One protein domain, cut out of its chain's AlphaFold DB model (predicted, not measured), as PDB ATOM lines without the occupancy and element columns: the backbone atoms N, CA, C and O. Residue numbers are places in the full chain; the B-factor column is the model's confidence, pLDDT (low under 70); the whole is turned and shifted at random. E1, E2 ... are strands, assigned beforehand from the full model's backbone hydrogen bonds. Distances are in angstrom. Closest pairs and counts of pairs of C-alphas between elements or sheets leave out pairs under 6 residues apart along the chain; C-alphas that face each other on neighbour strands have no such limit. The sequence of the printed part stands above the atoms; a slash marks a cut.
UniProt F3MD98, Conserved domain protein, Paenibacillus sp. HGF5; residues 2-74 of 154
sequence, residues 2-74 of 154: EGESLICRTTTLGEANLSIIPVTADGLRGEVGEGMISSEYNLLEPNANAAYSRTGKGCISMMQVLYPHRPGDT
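This is residues 2 to 74 of the 154 residues of the protein "Conserved domain protein" of Paenibacillus sp. HGF5 (UniProt F3MD98). Two antiparallel ribbons of two strands each, E1 with E4 and the longer hairpin E2 and E3, make a loose, open V: they lie nearer each other where the links E1 to E2 and E3 to E4 join them, and spread toward the turn of the hairpin at residues 38 to 44. The hairpin is bent, and a short piece of the opening stretch, residues 8 to 9, pairs along E1 on the side away from E4. The printed part has 73 residues, with no named helix and four named strands, in the order E1, E2, E3, E4. The class is all strand, though under half of the residues, 32 of 73, are in named elements. The whole is loose, with a radius of gyration of the C-alphas of 14.6 A and spans of 41 by 32 by 19 A.

Residues 2 to 16 hold no named element, but residues 8 to 9 pair antiparallel with residues 19 to 20 of E1, which is residues 17 to 22. E1 is the antiparallel neighbour of E4, residues 64 to 69, with 159 degrees between their directions. Their C-alphas 18 and 68 face each other at 4.5 A, and N 19 and O 67 are within hydrogen-bond range at 2.9 A, as are N 69 and O 17 at 2.7 A. A tight link of 5 residues joins E1 to E2, residues 28 to 37, and these two strands are apart. E2 bends by 66 degrees at residue 34. E2 forms a hairpin with E3, residues 45 to 54, antiparallel at 159 degrees. N 29 and O 53 are within hydrogen-bond range at 2.8 A, and N 45 and O 37 at 2.9 A. E3 and E4 are apart, as are E1 and E3, and E2 and E4.

E1 begins with C-alpha 17 at (-3.354, 44.049, 39.904) and is 16.6 A long from first to last C-alpha. E2 measures 25.4 A and begins with C-alpha 28 at (-25.985, 46.370, 43.789). E3 measures 29.1 A. E4 measures 15.8 A and ends with C-alpha 69 at (-3.183, 39.214, 40.581).

The two C-alphas farthest apart are those of Gly 14 and Gly 58, at 44.1 A, while those of Glu 2 and Thr 74, the first and last printed, are 13.5 A apart. The printed part has no cut. The links E2 to E3, of 7 residues, and E3 to E4, of 9 residues, are short, and no link is long. The mean pLDDT of the printed part is 91.4, and no printed residue is under 70.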
ATOM      1  N   GLU A   2     -16.766  45.786  34.825       78.62
ATOM      2  CA  GLU A   2     -17.214  44.807  33.831       78.62
ATOM      3  C   GLU A   2     -18.739  44.630  33.862       78.62
ATOM      4  O   GLU A   2     -19.269  43.994  34.768       78.62
ATOM      5  N   GLY A   3     -19.433  45.181  32.858       77.81
ATOM      6  CA  GLY A   3     -20.837  44.886  32.529       77.81
ATOM      7  C   GLY A   3     -21.777  44.687  33.727       77.81
ATOM      8  O   GLY A   3     -21.823  45.505  34.641       77.81
ATOM      9  N   GLU A   4     -22.528  43.583  33.706       77.12
ATOM     10  CA  GLU A   4     -23.496  43.209  34.750       77.12
ATOM     11  C   GLU A   4     -22.849  42.594  36.006       77.12
ATOM     12  O   GLU A   4     -23.489  42.527  37.053       77.12
ATOM     13  N   SER A   5     -21.584  42.152  35.938       84.00
ATOM     14  CA  SER A   5     -20.893  41.529  37.081       84.00
ATOM     15  C   SER A   5     -20.414  42.553  38.112       84.00
ATOM     16  O   SER A   5     -20.118  42.194  39.253       84.00
ATOM     17  N   LEU A   6     -20.332  43.830  37.715       92.81
ATOM     18  CA  LEU A   6     -19.839  44.947  38.525       92.81
ATOM     19  C   LEU A   6     -18.424  44.708  39.085       92.81
ATOM     20  O   LEU A   6     -18.011  45.344  40.060       92.81
ATOM     21  N   ILE A   7     -17.654  43.811  38.466       94.69
ATOM     22  CA  ILE A   7     -16.274  43.542  38.863       94.69
ATOM     23  C   ILE A   7     -15.425  44.760  38.498       94.69
ATOM     24  O   ILE A   7     -15.455  45.259  37.364       94.69
ATOM     25  N   CYS A   8     -14.666  45.257  39.471       94.81
ATOM     26  CA  CYS A   8     -13.637  46.265  39.242       94.81
ATOM     27  C   CYS A   8     -12.273  45.606  39.253       94.81
ATOM     28  O   CYS A   8     -11.989  44.784  40.120       94.81
ATOM     29  N   ARG A   9     -11.422  45.993  38.309       93.62
ATOM     30  CA  ARG A   9     -10.069  45.475  38.175       93.62
ATOM     31  C   ARG A   9      -9.128  46.617  37.821       93.62
ATOM     32  O   ARG A   9      -9.440  47.401  36.928       93.62
ATOM     33  N   THR A  10      -7.990  46.695  38.504       93.19
ATOM     34  CA  THR A  10      -6.878  47.545  38.062       93.19
ATOM     35  C   THR A  10      -6.222  46.922  36.829       93.19
ATOM     36  O   THR A  10      -6.177  45.698  36.701       93.19
ATOM     37  N   THR A  11      -5.733  47.743  35.903       90.19
ATOM     38  CA  THR A  11      -5.204  47.281  34.606       90.19
ATOM     39  C   THR A  11      -3.782  47.782  34.350       90.19
ATOM     40  O   THR A  11      -3.433  48.110  33.216       90.19
ATOM     41  N   THR A  12      -2.961  47.879  35.396       90.00
ATOM     42  CA  THR A  12      -1.579  48.354  35.283       90.00
ATOM     43  C   THR A  12      -0.716  47.282  34.624       90.00
ATOM     44  O   THR A  12      -0.611  46.152  35.111       90.00
ATOM     45  N   LEU A  13      -0.129  47.612  33.472       89.25
ATOM     46  CA  LEU A  13       0.650  46.672  32.670       89.25
ATOM     47  C   LEU A  13       1.971  46.327  33.366       89.25
ATOM     48  O   LEU A  13       2.717  47.216  33.755       89.25
ATOM     49  N   GLY A  14       2.287  45.034  33.460       89.06
ATOM     50  CA  GLY A  14       3.556  44.568  34.031       89.06
ATOM     51  C   GLY A  14       3.634  44.638  35.559       89.06
ATOM     52  O   GLY A  14       4.652  44.250  36.124       89.06
ATOM     53  N   GLU A  15       2.559  45.057  36.226       92.56
ATOM     54  CA  GLU A  15       2.479  45.160  37.681       92.56
ATOM     55  C   GLU A  15       1.418  44.222  38.266       92.56
ATOM     56  O   GLU A  15       0.611  43.615  37.552       92.56
ATOM     57  N   ALA A  16       1.441  44.077  39.591       93.94
ATOM     58  CA  ALA A  16       0.383  43.388  40.310       93.94
ATOM     59  C   ALA A  16      -0.928  44.172  40.182       93.94
ATOM     60  O   ALA A  16      -0.944  45.399  40.230       93.94
ATOM     61  N   ASN A  17      -2.033  43.450  40.038       95.12
ATOM     62  CA  ASN A  17      -3.354  44.049  39.904       95.12
ATOM     63  C   ASN A  17      -4.296  43.534  40.992       95.12
ATOM     64  O   ASN A  17      -4.031  42.521  41.630       95.12
ATOM     65  N   LEU A  18      -5.412  44.217  41.215       95.44
ATOM     66  CA  LEU A  18      -6.439  43.816  42.172       95.44
ATOM     67  C   LEU A  18      -7.777  43.710  41.455       95.44
ATOM     68  O   LEU A  18      -8.121  44.571  40.649       95.44
ATOM     69  N   SER A  19      -8.544  42.665  41.755       96.44
ATOM     70  CA  SER A  19      -9.962  42.594  41.407       96.44
ATOM     71  C   SER A  19     -10.838  42.648  42.650       96.44
ATOM     72  O   SER A  19     -10.581  41.950  43.628       96.44
ATOM     73  N   ILE A  20     -11.886  43.464  42.583       96.75
ATOM     74  CA  ILE A  20     -12.970  43.544  43.558       96.75
ATOM     75  C   ILE A  20     -14.159  42.825  42.934       96.75
ATOM     76  O   ILE A  20     -14.708  43.281  41.930       96.75
ATOM     77  N   ILE A  21     -14.524  41.681  43.509       96.69
ATOM     78  CA  ILE A  21     -15.520  40.770  42.951       96.69
ATOM     79  C   ILE A  21     -16.725  40.733  43.897       96.69
ATOM     80  O   ILE A  21     -16.631  40.146  44.979       96.69
ATOM     81  N   PRO A  22     -17.859  41.356  43.539       95.69
ATOM     82  CA  PRO A  22     -19.075  41.250  44.332       95.69
ATOM     83  C   PRO A  22     -19.576  39.804  44.384       95.69
ATOM     84  O   PRO A  22     -19.697  39.143  43.357       95.69
ATOM     85  N   VAL A  23     -19.931  39.316  45.576       95.00
ATOM     86  CA  VAL A  23     -20.518  37.969  45.731       95.00
ATOM     87  C   VAL A  23     -21.939  37.911  45.162       95.00
ATOM     88  O   VAL A  23     -22.431  36.855  44.765       95.00
ATOM     89  N   THR A  24     -22.635  39.049  45.137       90.44
ATOM     90  CA  THR A  24     -23.991  39.179  44.595       90.44
ATOM     91  C   THR A  24     -24.157  40.550  43.956       90.44
ATOM     92  O   THR A  24     -24.072  41.559  44.656       90.44
ATOM     93  N   ALA A  25     -24.430  40.572  42.652       87.62
ATOM     94  CA  ALA A  25     -24.676  41.796  41.890       87.62
ATOM     95  C   ALA A  25     -26.138  42.278  41.978       87.62
ATOM     96  O   ALA A  25     -26.406  43.460  41.780       87.62
ATOM     97  N   ASP A  26     -27.081  41.403  42.344       87.62
ATOM     98  CA  ASP A  26     -28.506  41.746  42.417       87.62
ATOM     99  C   ASP A  26     -28.758  42.940  43.348       87.62
ATOM    100  O   ASP A  26     -28.378  42.941  44.524       87.62
ATOM    101  N   GLY A  27     -29.378  43.993  42.812       87.69
ATOM    102  CA  GLY A  27     -29.661  45.230  43.548       87.69
ATOM    103  C   GLY A  27     -28.421  46.006  44.016       87.69
ATOM    104  O   GLY A  27     -28.565  46.936  44.811       87.69
ATOM    105  N   LEU A  28     -27.221  45.629  43.567       93.06
ATOM    106  CA  LEU A  28     -25.985  46.370  43.789       93.06
ATOM    107  C   LEU A  28     -25.821  47.414  42.679       93.06
ATOM    108  O   LEU A  28     -26.085  47.147  41.510       93.06
ATOM    109  N   ARG A  29     -25.376  48.611  43.045       93.44
ATOM    110  CA  ARG A  29     -24.940  49.651  42.113       93.44
ATOM    111  C   ARG A  29     -23.445  49.835  42.275       93.44
ATOM    112  O   ARG A  29     -22.960  49.882  43.404       93.44
ATOM    113  N   GLY A  30     -22.740  49.921  41.158       93.38
ATOM    114  CA  GLY A  30     -21.306  50.145  41.116       93.38
ATOM    115  C   GLY A  30     -20.988  51.367  40.265       93.38
ATOM    116  O   GLY A  30     -21.521  51.502  39.168       93.38
ATOM    117  N   GLU A  31     -20.112  52.231  40.762       94.00
ATOM    118  CA  GLU A  31     -19.611  53.402  40.045       94.00
ATOM    119  C   GLU A  31     -18.086  53.459  40.178       94.00
ATOM    120  O   GLU A  31     -17.536  53.119  41.226       94.00
ATOM    121  N   VAL A  32     -17.395  53.856  39.107       93.31
ATOM    122  CA  VAL A  32     -15.955  54.143  39.137       93.31
ATOM    123  C   VAL A  32     -15.786  55.641  38.979       93.31
ATOM    124  O   VAL A  32     -16.253  56.206  37.991       93.31
ATOM    125  N   GLY A  33     -15.143  56.265  39.957       92.38
ATOM    126  CA  GLY A  33     -14.878  57.695  39.974       92.38
ATOM    127  C   GLY A  33     -13.388  58.003  39.931       92.38
ATOM    128  O   GLY A  33     -12.536  57.148  40.184       92.38
ATOM    129  N   GLU A  34     -13.085  59.262  39.643       93.62
ATOM    130  CA  GLU A  34     -11.757  59.825  39.861       93.62
ATOM    131  C   GLU A  34     -11.564  60.124  41.354       93.62
ATOM    132  O   GLU A  34     -12.502  60.456  42.085       93.62
ATOM    133  N   GLY A  35     -10.334  59.981  41.825       91.69
ATOM    134  CA  GLY A  35      -9.935  60.233  43.198       91.69
ATOM    135  C   GLY A  35      -8.466  60.621  43.279       91.69
ATOM    136  O   GLY A  35      -7.778  60.757  42.271       91.69
ATOM    137  N   MET A  36      -7.984  60.791  44.504       92.56
ATOM    138  CA  MET A  36      -6.583  61.082  44.788       92.56
ATOM    139  C   MET A  36      -6.084  60.103  45.846       92.56
ATOM    140  O   MET A  36      -6.839  59.725  46.745       92.56
ATOM    141  N   ILE A  37      -4.819  59.710  45.761       92.81
ATOM    142  CA  ILE A  37      -4.123  58.953  46.801       92.81
ATOM    143  C   ILE A  37      -2.922  59.757  47.296       92.81
ATOM    144  O   ILE A  37      -2.310  60.506  46.541       92.81
ATOM    145  N   SER A  38      -2.618  59.627  48.585       93.69
ATOM    146  CA  SER A  38      -1.444  60.230  49.209       93.69
ATOM    147  C   SER A  38      -0.700  59.149  49.971       93.69
ATOM    148  O   SER A  38      -1.163  58.678  51.009       93.69
ATOM    149  N   SER A  39       0.410  58.697  49.400       91.56
ATOM    150  CA  SER A  39       1.330  57.739  50.018       91.56
ATOM    151  C   SER A  39       2.327  58.437  50.949       91.56
ATOM    152  O   SER A  39       2.739  57.861  51.955       91.56
ATOM    153  N   GLU A  40       2.662  59.695  50.648       93.81
ATOM    154  CA  GLU A  40       3.600  60.535  51.390       93.81
ATOM    155  C   GLU A  40       3.011  61.922  51.677       93.81
ATOM    156  O   GLU A  40       2.149  62.429  50.956       93.81
ATOM    157  N   TYR A  41       3.504  62.570  52.736       88.75
ATOM    158  CA  TYR A  41       3.056  63.911  53.109       88.75
ATOM    159  C   TYR A  41       3.303  64.911  51.967       88.75
ATOM    160  O   TYR A  41       4.404  64.987  51.430       88.75
ATOM    161  N   ASN A  42       2.281  65.705  51.631       91.44
ATOM    162  CA  ASN A  42       2.264  66.646  50.500       91.44
ATOM    163  C   ASN A  42       2.404  66.021  49.098       91.44
ATOM    164  O   ASN A  42       2.527  66.774  48.130       91.44
ATOM    165  N   LEU A  43       2.345  64.693  48.957       91.88
ATOM    166  CA  LEU A  43       2.272  64.028  47.658       91.88
ATOM    167  C   LEU A  43       0.834  63.568  47.412       91.88
ATOM    168  O   LEU A  43       0.317  62.717  48.133       91.88
ATOM    169  N   LEU A  44       0.181  64.165  46.414       92.12
ATOM    170  CA  LEU A  44      -1.153  63.784  45.953       92.12
ATOM    171  C   LEU A  44      -1.062  63.322  44.507       92.12
ATOM    172  O   LEU A  44      -0.684  64.094  43.626       92.12
ATOM    173  N   GLU A  45      -1.458  62.082  44.270       94.56
ATOM    174  CA  GLU A  45      -1.429  61.460  42.954       94.56
ATOM    175  C   GLU A  45      -2.857  61.134  42.506       94.56
ATOM    176  O   GLU A  45      -3.663  60.670  43.324       94.56
ATOM    177  N   PRO A  46      -3.208  61.378  41.230       92.44
ATOM    178  CA  PRO A  46      -4.478  60.930  40.677       92.44
ATOM    179  C   PRO A  46      -4.640  59.419  40.829       92.44
ATOM    180  O   PRO A  46      -3.712  58.651  40.587       92.44
ATOM    181  N   ASN A  47      -5.838  58.987  41.205       92.25
ATOM    182  CA  ASN A  47      -6.191  57.579  41.319       92.25
ATOM    183  C   ASN A  47      -7.657  57.361  40.913       92.25
ATOM    184  O   ASN A  47      -8.419  58.310  40.751       92.25
ATOM    185  N   ALA A  48      -8.073  56.109  40.768       91.25
ATOM    186  CA  ALA A  48      -9.474  55.742  40.613       91.25
ATOM    187  C   ALA A  48     -10.036  55.201  41.933       91.25
ATOM    188  O   ALA A  48      -9.334  54.560  42.715       91.25
ATOM    189  N   ASN A  49     -11.328  55.418  42.168       92.12
ATOM    190  CA  ASN A  49     -12.076  54.772  43.241       92.12
ATOM    191  C   ASN A  49     -13.234  53.956  42.663       92.12
ATOM    192  O   ASN A  49     -13.749  54.251  41.586       92.12
ATOM    193  N   ALA A  50     -13.628  52.905  43.380       93.25
ATOM    194  CA  ALA A  50     -14.823  52.133  43.076       93.25
ATOM    195  C   ALA A  50     -15.801  52.267  44.247       93.25
ATOM    196  O   ALA A  50     -15.471  51.907  45.378       93.25
ATOM    197  N   ALA A  51     -16.997  52.777  43.972       94.69
ATOM    198  CA  ALA A  51     -18.077  52.902  44.934       94.69
ATOM    199  C   ALA A  51     -19.126  51.822  44.667       94.69
ATOM    200  O   ALA A  51     -19.651  51.707  43.561       94.69
ATOM    201  N   TYR A  52     -19.449  51.044  45.697       95.50
ATOM    202  CA  TYR A  52     -20.516  50.050  45.663       95.50
ATOM    203  C   TYR A  52     -21.608  50.447  46.649       95.50
ATOM    204  O   TYR A  52     -21.323  50.755  47.806       95.50
ATOM    205  N   SER A  53     -22.860  50.441  46.205       94.19
ATOM    206  CA  SER A  53     -24.001  50.806  47.042       94.19
ATOM    207  C   SER A  53     -25.185  49.871  46.831       94.19
ATOM    208  O   SER A  53     -25.420  49.351  45.741       94.19
ATOM    209  N   ARG A  54     -25.953  49.652  47.898       92.44
ATOM    210  CA  ARG A  54     -27.186  48.864  47.884       92.44
ATOM    211  C   ARG A  54     -28.215  49.533  48.783       92.44
ATOM    212  O   ARG A  54     -27.886  50.016  49.863       92.44
ATOM    213  N   THR A  55     -29.469  49.534  48.347       89.81
ATOM    214  CA  THR A  55     -30.602  50.031  49.136       89.81
ATOM    215  C   THR A  55     -31.448  48.861  49.626       89.81
ATOM    216  O   THR A  55     -31.680  47.903  48.895       89.81
ATOM    217  N   GLY A  56     -31.937  48.943  50.858       84.56
ATOM    218  CA  GLY A  56     -32.767  47.914  51.479       84.56
ATOM    219  C   GLY A  56     -33.397  48.416  52.777       84.56
ATOM    220  O   GLY A  56     -33.193  49.564  53.172       84.56
ATOM    221  N   LYS A  57     -34.186  47.565  53.434       82.56
ATOM    222  CA  LYS A  57     -34.809  47.851  54.736       82.56
ATOM    223  C   LYS A  57     -34.241  46.902  55.789       82.56
ATOM    224  O   LYS A  57     -34.133  45.707  55.530       82.56
ATOM    225  N   GLY A  58     -33.938  47.413  56.981       83.62
ATOM    226  CA  GLY A  58     -33.321  46.624  58.052       83.62
ATOM    227  C   GLY A  58     -31.822  46.398  57.831       83.62
ATOM    228  O   GLY A  58     -31.149  47.245  57.251       83.62
ATOM    229  N   CYS A  59     -31.300  45.268  58.316       82.38
ATOM    230  CA  CYS A  59     -29.894  44.896  58.140       82.38
ATOM    231  C   CYS A  59     -29.629  44.455  56.693       82.38
ATOM    232  O   CYS A  59     -30.267  43.519  56.203       82.38
ATOM    233  N   ILE A  60     -28.683  45.119  56.030       86.00
ATOM    234  CA  ILE A  60     -28.242  44.824  54.664       86.00
ATOM    235  C   ILE A  60     -26.779  44.404  54.745       86.00
ATOM    236  O   ILE A  60     -25.989  45.113  55.363       86.00
ATOM    237  N   SER A  61     -26.423  43.301  54.082       87.19
ATOM    238  CA  SER A  61     -25.022  42.926  53.886       87.19
ATOM    239  C   SER A  61     -24.579  43.124  52.434       87.19
ATOM    240  O   SER A  61     -25.367  43.001  51.484       87.19
ATOM    241  N   MET A  62     -23.299  43.452  52.279       90.88
ATOM    242  CA  MET A  62     -22.571  43.478  51.017       90.88
ATOM    243  C   MET A  62     -21.260  42.728  51.226       90.88
ATOM    244  O   MET A  62     -20.439  43.135  52.043       90.88
ATOM    245  N   MET A  63     -21.061  41.660  50.460       92.81
ATOM    246  CA  MET A  63     -19.847  40.855  50.517       92.81
ATOM    247  C   MET A  63     -19.081  40.967  49.203       92.81
ATOM    248  O   MET A  63     -19.659  40.878  48.113       92.81
ATOM    249  N   GLN A  64     -17.771  41.161  49.314       95.56
ATOM    250  CA  GLN A  64     -16.862  41.321  48.186       95.56
ATOM    251  C   GLN A  64     -15.606  40.489  48.419       95.56
ATOM    252  O   GLN A  64     -15.081  40.439  49.530       95.56
ATOM    253  N   VAL A  65     -15.119  39.852  47.359       96.62
ATOM    254  CA  VAL A  65     -13.841  39.144  47.355       96.62
ATOM    255  C   VAL A  65     -12.795  40.061  46.738       96.62
ATOM    256  O   VAL A  65     -12.930  40.487  45.590       96.62
ATOM    257  N   LEU A  66     -11.754  40.360  47.511       97.00
ATOM    258  CA  LEU A  66     -10.565  41.058  47.035       97.00
ATOM    259  C   LEU A  66      -9.554  40.015  46.565       97.00
ATOM    260  O   LEU A  66      -9.067  39.219  47.367       97.00
ATOM    261  N   TYR A  67      -9.263  40.000  45.265       96.81
ATOM    262  CA  TYR A  67      -8.369  39.016  44.663       96.81
ATOM    263  C   TYR A  67      -7.154  39.689  44.010       96.81
ATOM    264  O   TYR A  67      -7.320  40.375  42.993       96.81
ATOM    265  N   PRO A  68      -5.948  39.535  44.587       96.38
ATOM    266  CA  PRO A  68      -4.721  40.045  43.995       96.38
ATOM    267  C   PRO A  68      -4.264  39.165  42.825       96.38
ATOM    268  O   PRO A  68      -4.325  37.939  42.883       96.38
ATOM    269  N   HIS A  69      -3.739  39.812  41.791       95.38
ATOM    270  CA  HIS A  69      -3.183  39.214  40.581       95.38
ATOM    271  C   HIS A  69      -1.679  39.424  40.551       95.38
ATOM    272  O   HIS A  69      -1.184  40.514  40.851       95.38
ATOM    273  N   ARG A  70      -0.947  38.398  40.121       93.31
ATOM    274  CA  ARG A  70       0.468  38.552  39.768       93.31
ATOM    275  C   ARG A  70       0.601  39.356  38.463       93.31
ATOM    276  O   ARG A  70      -0.343  39.374  37.674       93.31
ATOM    277  N   PRO A  71       1.764  39.978  38.194       94.00
ATOM    278  CA  PRO A  71       2.026  40.607  36.903       94.00
ATOM    279  C   PRO A  71       1.710  39.683  35.722       94.00
ATOM    280  O   PRO A  71       2.217  38.564  35.650       94.00
ATOM    281  N   GLY A  72       0.858  40.156  34.810       89.06
ATOM    282  CA  GLY A  72       0.426  39.414  33.621       89.06
ATOM    283  C   GLY A  72      -0.655  38.350  33.855       89.06
ATOM    284  O   GLY A  72      -1.147  37.785  32.880       89.06
ATOM    285  N   ASP A  73      -1.056  38.088  35.102       90.88
ATOM    286  CA  ASP A  73      -2.172  37.192  35.402       90.88
ATOM    287  C   ASP A  73      -3.515  37.885  35.135       90.88
ATOM    288  O   ASP A  73      -3.688  39.086  35.355       90.88
ATOM    289  N   THR A  74      -4.471  37.115  34.629       87.88
ATOM    290  CA  THR A  74      -5.821  37.587  34.300       87.88
ATOM    291  C   THR A  74      -6.913  36.669  34.837       87.88
ATOM    292  O   THR A  74      -8.096  37.031  34.761       87.88
TER     293      THR A  74